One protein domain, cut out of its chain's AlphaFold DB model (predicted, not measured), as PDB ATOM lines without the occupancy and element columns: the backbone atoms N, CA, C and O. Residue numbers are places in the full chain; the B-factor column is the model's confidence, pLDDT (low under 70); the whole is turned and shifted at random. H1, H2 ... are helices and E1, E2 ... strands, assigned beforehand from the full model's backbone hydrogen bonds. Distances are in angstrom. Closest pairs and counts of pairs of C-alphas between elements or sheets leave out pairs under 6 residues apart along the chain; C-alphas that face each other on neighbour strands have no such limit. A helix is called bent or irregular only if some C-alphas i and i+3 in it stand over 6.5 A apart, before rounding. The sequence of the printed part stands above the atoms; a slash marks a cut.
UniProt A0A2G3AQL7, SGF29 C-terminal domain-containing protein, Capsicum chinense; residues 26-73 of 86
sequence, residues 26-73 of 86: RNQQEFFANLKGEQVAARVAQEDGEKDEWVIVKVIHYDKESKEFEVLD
ATOM      1  N   ARG A  26      17.669  46.638 -17.164       67.56
ATOM      2  CA  ARG A  26      17.288  48.030 -17.421       67.56
ATOM      3  C   ARG A  26      18.359  48.799 -18.210       67.56
ATOM      4  O   ARG A  26      18.046  49.385 -19.233       67.56
ATOM      5  N   ASN A  27      19.615  48.695 -17.784       76.38
ATOM      6  CA  ASN A  27      20.776  49.285 -18.448       76.38
ATOM      7  C   ASN A  27      21.074  48.598 -19.800       76.38
ATOM      8  O   ASN A  27      21.432  49.273 -20.752       76.38
ATOM      9  N   GLN A  28      20.820  47.286 -19.941       79.00
ATOM     10  CA  GLN A  28      20.972  46.589 -21.232       79.00
ATOM     11  C   GLN A  28      20.101  47.194 -22.334       79.00
ATOM     12  O   GLN A  28      20.569  47.363 -23.451       79.00
ATOM     13  N   GLN A  29      18.840  47.517 -22.034       82.50
ATOM     14  CA  GLN A  29      17.946  48.110 -23.031       82.50
ATOM     15  C   GLN A  29      18.410  49.497 -23.467       82.50
ATOM     16  O   GLN A  29      18.377  49.798 -24.654       82.50
ATOM     17  N   GLU A  30      18.860  50.323 -22.520       84.31
ATOM     18  CA  GLU A  30      19.433  51.637 -22.826       84.31
ATOM     19  C   GLU A  30      20.724  51.497 -23.638       84.31
ATOM     20  O   GLU A  30      20.914  52.214 -24.614       84.31
ATOM     21  N   PHE A  31      21.570  50.520 -23.306       84.19
ATOM     22  CA  PHE A  31      22.777  50.207 -24.064       84.19
ATOM     23  C   PHE A  31      22.463  49.826 -25.517       84.19
ATOM     24  O   PHE A  31      23.040  50.405 -26.428       84.19
ATOM     25  N   PHE A  32      21.512  48.918 -25.751       85.06
ATOM     26  CA  PHE A  32      21.122  48.512 -27.107       85.06
ATOM     27  C   PHE A  32      20.451  49.639 -27.899       85.06
ATOM     28  O   PHE A  32      20.706  49.775 -29.091       85.06
ATOM     29  N   ALA A  33      19.652  50.486 -27.247       84.50
ATOM     30  CA  ALA A  33      19.103  51.683 -27.878       84.50
ATOM     31  C   ALA A  33      20.201  52.696 -28.255       84.50
ATOM     32  O   ALA A  33      20.092  53.358 -29.287       84.50
ATOM     33  N   ASN A  34      21.269  52.781 -27.457       86.56
ATOM     34  CA  ASN A  34      22.433  53.624 -27.739       86.56
ATOM     35  C   ASN A  34      23.318  53.080 -28.868       86.56
ATOM     36  O   ASN A  34      24.101  53.848 -29.412       86.56
ATOM     37  N   LEU A  35      23.177  51.807 -29.260       87.06
ATOM     38  CA  LEU A  35      23.860  51.271 -30.443       87.06
ATOM     39  C   LEU A  35      23.288  51.827 -31.751       87.06
ATOM     40  O   LEU A  35      23.856  51.575 -32.802       87.06
ATOM     41  N   LYS A  36      22.182  52.580 -31.736       89.69
ATOM     42  CA  LYS A  36      21.653  53.209 -32.949       89.69
ATOM     43  C   LYS A  36      22.720  54.080 -33.632       89.69
ATOM     44  O   LYS A  36      23.204  55.051 -33.061       89.69
ATOM     45  N   GLY A  37      23.006  53.774 -34.892       86.69
ATOM     46  CA  GLY A  37      24.036  54.396 -35.719       86.69
ATOM     47  C   GLY A  37      25.409  53.728 -35.622       86.69
ATOM     48  O   GLY A  37      26.264  54.047 -36.443       86.69
ATOM     49  N   GLU A  38      25.601  52.807 -34.675       89.06
ATOM     50  CA  GLU A  38      26.828  52.034 -34.475       89.06
ATOM     51  C   GLU A  38      26.927  50.890 -35.494       89.06
ATOM     52  O   GLU A  38      25.921  50.246 -35.821       89.06
ATOM     53  N   GLN A  39      28.144  50.625 -35.972       89.50
ATOM     54  CA  GLN A  39      28.443  49.477 -36.831       89.50
ATOM     55  C   GLN A  39      28.763  48.241 -35.977       89.50
ATOM     56  O   GLN A  39      29.609  48.283 -35.082       89.50
ATOM     57  N   VAL A  40      28.095  47.120 -36.255       87.88
ATOM     58  CA  VAL A  40      28.212  45.859 -35.508       87.88
ATOM     59  C   VAL A  40      28.333  44.667 -36.453       87.88
ATOM     60  O   VAL A  40      27.879  44.717 -37.589       87.88
ATOM     61  N   ALA A  41      28.918  43.566 -35.977       88.62
ATOM     62  CA  ALA A  41      28.950  42.312 -36.723       88.62
ATOM     63  C   ALA A  41      27.675  41.493 -36.445       88.62
ATOM     64  O   ALA A  41      27.464  41.040 -35.316       88.62
ATOM     65  N   ALA A  42      26.837  41.282 -37.458       87.50
ATOM     66  CA  ALA A  42      25.663  40.419 -37.395       87.50
ATOM     67  C   ALA A  42      25.994  39.020 -37.920       87.50
ATOM     68  O   ALA A  42      26.655  38.866 -38.942       87.50
ATOM     69  N   ARG A  43      25.531  37.991 -37.208       86.94
ATOM     70  CA  ARG A  43      25.758  36.591 -37.571       86.94
ATOM     71  C   ARG A  43      24.652  36.097 -38.494       86.94
ATOM     72  O   ARG A  43      23.504  35.994 -38.062       86.94
ATOM     73  N   VAL A  44      25.015  35.722 -39.711       82.75
ATOM     74  CA  VAL A  44      24.129  35.116 -40.701       82.75
ATOM     75  C   VAL A  44      24.317  33.605 -40.642       82.75
ATOM     76  O   VAL A  44      25.389  33.071 -40.932       82.75
ATOM     77  N   ALA A  45      23.273  32.903 -40.207       79.81
ATOM     78  CA  ALA A  45      23.245  31.449 -40.269       79.81
ATOM     79  C   ALA A  45      22.921  31.032 -41.710       79.81
ATOM     80  O   ALA A  45      21.797  31.229 -42.166       79.81
ATOM     81  N   GLN A  46      23.899  30.477 -42.427       72.62
ATOM     82  CA  GLN A  46      23.665  29.867 -43.738       72.62
ATOM     83  C   GLN A  46      23.061  28.462 -43.557       72.62
ATOM     84  O   GLN A  46      23.403  27.770 -42.597       72.62
ATOM     85  N   GLU A  47      22.174  28.034 -44.462       68.31
ATOM     86  CA  GLU A  47      21.457  26.744 -44.377       68.31
ATOM     87  C   GLU A  47      22.386  25.520 -44.300       68.31
ATOM     88  O   GLU A  47      22.037  24.531 -43.657       68.31
ATOM     89  N   ASP A  48      23.595  25.606 -44.862       64.50
ATOM     90  CA  ASP A  48      24.600  24.542 -44.781       64.50
ATOM     91  C   ASP A  48      25.372  24.521 -43.446       64.50
ATOM     92  O   ASP A  48      26.021  23.532 -43.126       64.50
ATOM     93  N   GLY A  49      25.278  25.562 -42.609       61.22
ATOM     94  CA  GLY A  49      25.728  25.553 -41.206       61.22
ATOM     95  C   GLY A  49      27.233  25.362 -40.955       61.22
ATOM     96  O   GLY A  49      27.660  25.347 -39.801       61.22
ATOM     97  N   GLU A  50      28.053  25.219 -41.998       66.88
ATOM     98  CA  GLU A  50      29.486  24.928 -41.863       66.88
ATOM     99  C   GLU A  50      30.327  26.175 -41.540       66.88
ATOM    100  O   GLU A  50      31.447  26.054 -41.032       66.88
ATOM    101  N   LYS A  51      29.802  27.380 -41.807       71.75
ATOM    102  CA  LYS A  51      30.446  28.663 -41.493       71.75
ATOM    103  C   LYS A  51      29.408  29.698 -41.064       71.75
ATOM    104  O   LYS A  51      28.534  30.055 -41.843       71.75
ATOM    105  N   ASP A  52      29.527  30.198 -39.834       80.19
ATOM    106  CA  ASP A  52      28.851  31.432 -39.436       80.19
ATOM    107  C   ASP A  52      29.490  32.597 -40.212       80.19
ATOM    108  O   ASP A  52      30.660  32.930 -39.986       80.19
ATOM    109  N   GLU A  53      28.741  33.201 -41.132       83.62
ATOM    110  CA  GLU A  53      29.161  34.418 -41.822       83.62
ATOM    111  C   GLU A  53      28.806  35.626 -40.953       83.62
ATOM    112  O   GLU A  53      27.704  35.717 -40.412       83.62
ATOM    113  N   TRP A  54      29.762  36.532 -40.766       86.88
ATOM    114  CA  TRP A  54      29.549  37.758 -40.006       86.88
ATOM    115  C   TRP A  54      29.603  38.941 -40.962       86.88
ATOM    116  O   TRP A  54      30.633  39.161 -41.598       86.88
ATOM    117  N   VAL A  55      28.515  39.698 -41.033       81.94
ATOM    118  CA  VAL A  55      28.383  40.895 -41.874       81.94
ATOM    119  C   VAL A  55      28.423  42.147 -41.007       81.94
ATOM    120  O   VAL A  55      27.958  42.126 -39.865       81.94
ATOM    121  N   ILE A  56      29.025  43.227 -41.508       86.31
ATOM    122  CA  ILE A  56      29.064  44.505 -40.792       86.31
ATOM    123  C   ILE A  56      27.809  45.285 -41.155       86.31
ATOM    124  O   ILE A  56      27.604  45.638 -42.307       86.31
ATOM    125  N   VAL A  57      26.983  45.565 -40.157       87.31
ATOM    126  CA  VAL A  57      25.702  46.245 -40.334       87.31
ATOM    127  C   VAL A  57      25.611  47.434 -39.401       87.31
ATOM    128  O   VAL A  57      26.165  47.431 -38.300       87.31
ATOM    129  N   LYS A  58      24.872  48.454 -39.810       89.56
ATOM    130  CA  LYS A  58      24.587  49.617 -38.979       89.56
ATOM    131  C   LYS A  58      23.259  49.438 -38.271       89.56
ATOM    132  O   LYS A  58      22.244  49.185 -38.916       89.56
ATOM    133  N   VAL A  59      23.228  49.619 -36.956       90.69
ATOM    134  CA  VAL A  59      21.967  49.545 -36.204       90.69
ATOM    135  C   VAL A  59      21.127  50.787 -36.497       90.69
ATOM    136  O   VAL A  59      21.542  51.914 -36.242       90.69
ATOM    137  N   ILE A  60      19.916  50.604 -37.002       90.94
ATOM    138  CA  ILE A  60      18.968  51.686 -37.290       90.94
ATOM    139  C   ILE A  60      18.003  51.870 -36.126       90.94
ATOM    140  O   ILE A  60      17.691  52.999 -35.720       90.94
ATOM    141  N   HIS A  61      17.552  50.755 -35.561       91.81
ATOM    142  CA  HIS A  61      16.617  50.748 -34.456       91.81
ATOM    143  C   HIS A  61      16.764  49.482 -33.618       91.81
ATOM    144  O   HIS A  61      17.201  48.439 -34.098       91.81
ATOM    145  N   TYR A  62      16.387  49.590 -32.351       89.75
ATOM    146  CA  TYR A  62      16.293  48.460 -31.448       89.75
ATOM    147  C   TYR A  62      14.891  48.440 -30.856       89.75
ATOM    148  O   TYR A  62      14.528  49.333 -30.080       89.75
ATOM    149  N   ASP A  63      14.125  47.410 -31.205       90.88
ATOM    150  CA  ASP A  63      12.840  47.160 -30.586       90.88
ATOM    151  C   ASP A  63      13.045  46.437 -29.252       90.88
ATOM    152  O   ASP A  63      13.493  45.289 -29.156       90.88
ATOM    153  N   LYS A  64      12.729  47.145 -28.170       86.00
ATOM    154  CA  LYS A  64      12.920  46.637 -26.809       86.00
ATOM    155  C   LYS A  64      11.875  45.598 -26.396       86.00
ATOM    156  O   LYS A  64      12.127  44.910 -25.400       86.00
ATOM    157  N   GLU A  65      10.730  45.537 -27.075       87.12
ATOM    158  CA  GLU A  65       9.620  44.632 -26.769       87.12
ATOM    159  C   GLU A  65       9.926  43.235 -27.311       87.12
ATOM    160  O   GLU A  65       9.994  42.284 -26.531       87.12
ATOM    161  N   SER A  66      10.251  43.142 -28.597       87.56
ATOM    162  CA  SER A  66      10.629  41.909 -29.285       87.56
ATOM    163  C   SER A  66      12.107  41.547 -29.142       87.56
ATOM    164  O   SER A  66      12.485  40.412 -29.422       87.56
ATOM    165  N   LYS A  67      12.952  42.470 -28.656       85.19
ATOM    166  CA  LYS A  67      14.420  42.311 -28.583       85.19
ATOM    167  C   LYS A  67      15.069  42.162 -29.962       85.19
ATOM    168  O   LYS A  67      16.077  41.469 -30.094       85.19
ATOM    169  N   GLU A  68      14.514  42.841 -30.956       88.81
ATOM    170  CA  GLU A  68      14.944  42.778 -32.352       88.81
ATOM    171  C   GLU A  68      15.726  44.038 -32.741       88.81
ATOM    172  O   GLU A  68      15.447  45.135 -32.254       88.81
ATOM    173  N   PHE A  69      16.730  43.879 -33.604       88.31
ATOM    174  CA  PHE A  69      17.514  44.987 -34.145       88.31
ATOM    175  C   PHE A  69      17.157  45.172 -35.612       88.31
ATOM    176  O   PHE A  69      17.339  44.260 -36.416       88.31
ATOM    177  N   GLU A  70      16.694  46.364 -35.965       88.38
ATOM    178  CA  GLU A  70      16.651  46.786 -37.356       88.38
ATOM    179  C   GLU A  70      18.056  47.238 -37.728       88.38
ATOM    180  O   GLU A  70      18.595  48.183 -37.141       88.38
ATOM    181  N   VAL A  71      18.665  46.534 -38.674       89.38
ATOM    182  CA  VAL A  71      20.020  46.801 -39.140       89.38
ATOM    183  C   VAL A  71      20.001  47.054 -40.643       89.38
ATOM    184  O   VAL A  71      19.219  46.442 -41.365       89.38
ATOM    185  N   LEU A  72      20.836  47.980 -41.103       86.62
ATOM    186  CA  LEU A  72      21.061  48.256 -42.518       86.62
ATOM    187  C   LEU A  72      22.424  47.673 -42.895       86.62
ATOM    188  O   LEU A  72      23.423  48.001 -42.248       86.62
ATOM    189  N   ASP A  73      22.443  46.783 -43.884       80.00
ATOM    190  CA  ASP A  73      23.675  46.221 -44.441       80.00
ATOM    191  C   ASP A  73      24.333  47.317 -45.286       80.00
ATOM    192  O   ASP A  73      23.893  47.611 -46.395       80.00
TER     193      ASP A  73
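What this domain is: This is residues 26 to 73 of the 86 residues of the protein "SGF29 C-terminal domain-containing protein" of Capsicum chinense (UniProt A0A2G3AQL7). What is the shape? A strongly twisted ribbon of three strands, E1, E2 and E3, is sharply bent along its longest strand, E2, with the short helix H1 over one face near one end. At the other end, residues 46 to 51 of the loop between E1 and E2 stick out free. What makes it up? The printed part has 48 residues, with H1, E1, E2 and E3 in chain order, class mixed; the all-antiparallel sheet, in the order E1, E2, E3, is a meander, each strand the antiparallel neighbour of the one before. How large is it? It is loose and elongated, with a radius of gyration of the C-alphas of 12.2 A and spans of 36 by 19 by 14 A.

How they stand to each other: Where is the helix? H1, residues 26 to 34, is on the sheet at a height of 10.5 A, over E2, residues 52 to 63. It runs across the strands, at 75 degrees to E2 on the local plane; their closest C-alphas, of Ala 33 and Tyr 62, are 5.6 A apart. In H1, 4 of 5 O i to N i+4 pairs are within hydrogen-bond range. How do the strands pair? E1, residues 39 to 45, forms a hairpin with E2, with N 40 and O 57 within hydrogen-bond range at 2.8 A. E2 bends by 94 degrees at residue 60 and forms a hairpin with E3, residues 68 to 73, with N 63 and O 68 at 2.8 A.

Where its parts are: Where does H1 begin? C-alpha 26 is at (17.288, 48.030, -17.421), and H1 measures 12.8 A from first to last C-alpha. How long are the strands? E1 measures 19.1 A, E2 24.1 A and E3 15.3 A, ending at C-alpha 73 at (23.675, 46.221, -44.441).

The domain as a whole: What lies farthest apart? The C-alphas of Arg 26 and Asp 48 are 36.8 A apart. Is the printed part whole? It has no cut, and no link is long. Where is confidence low? Residue 26 and residues 47 to 50 of the model are under 70.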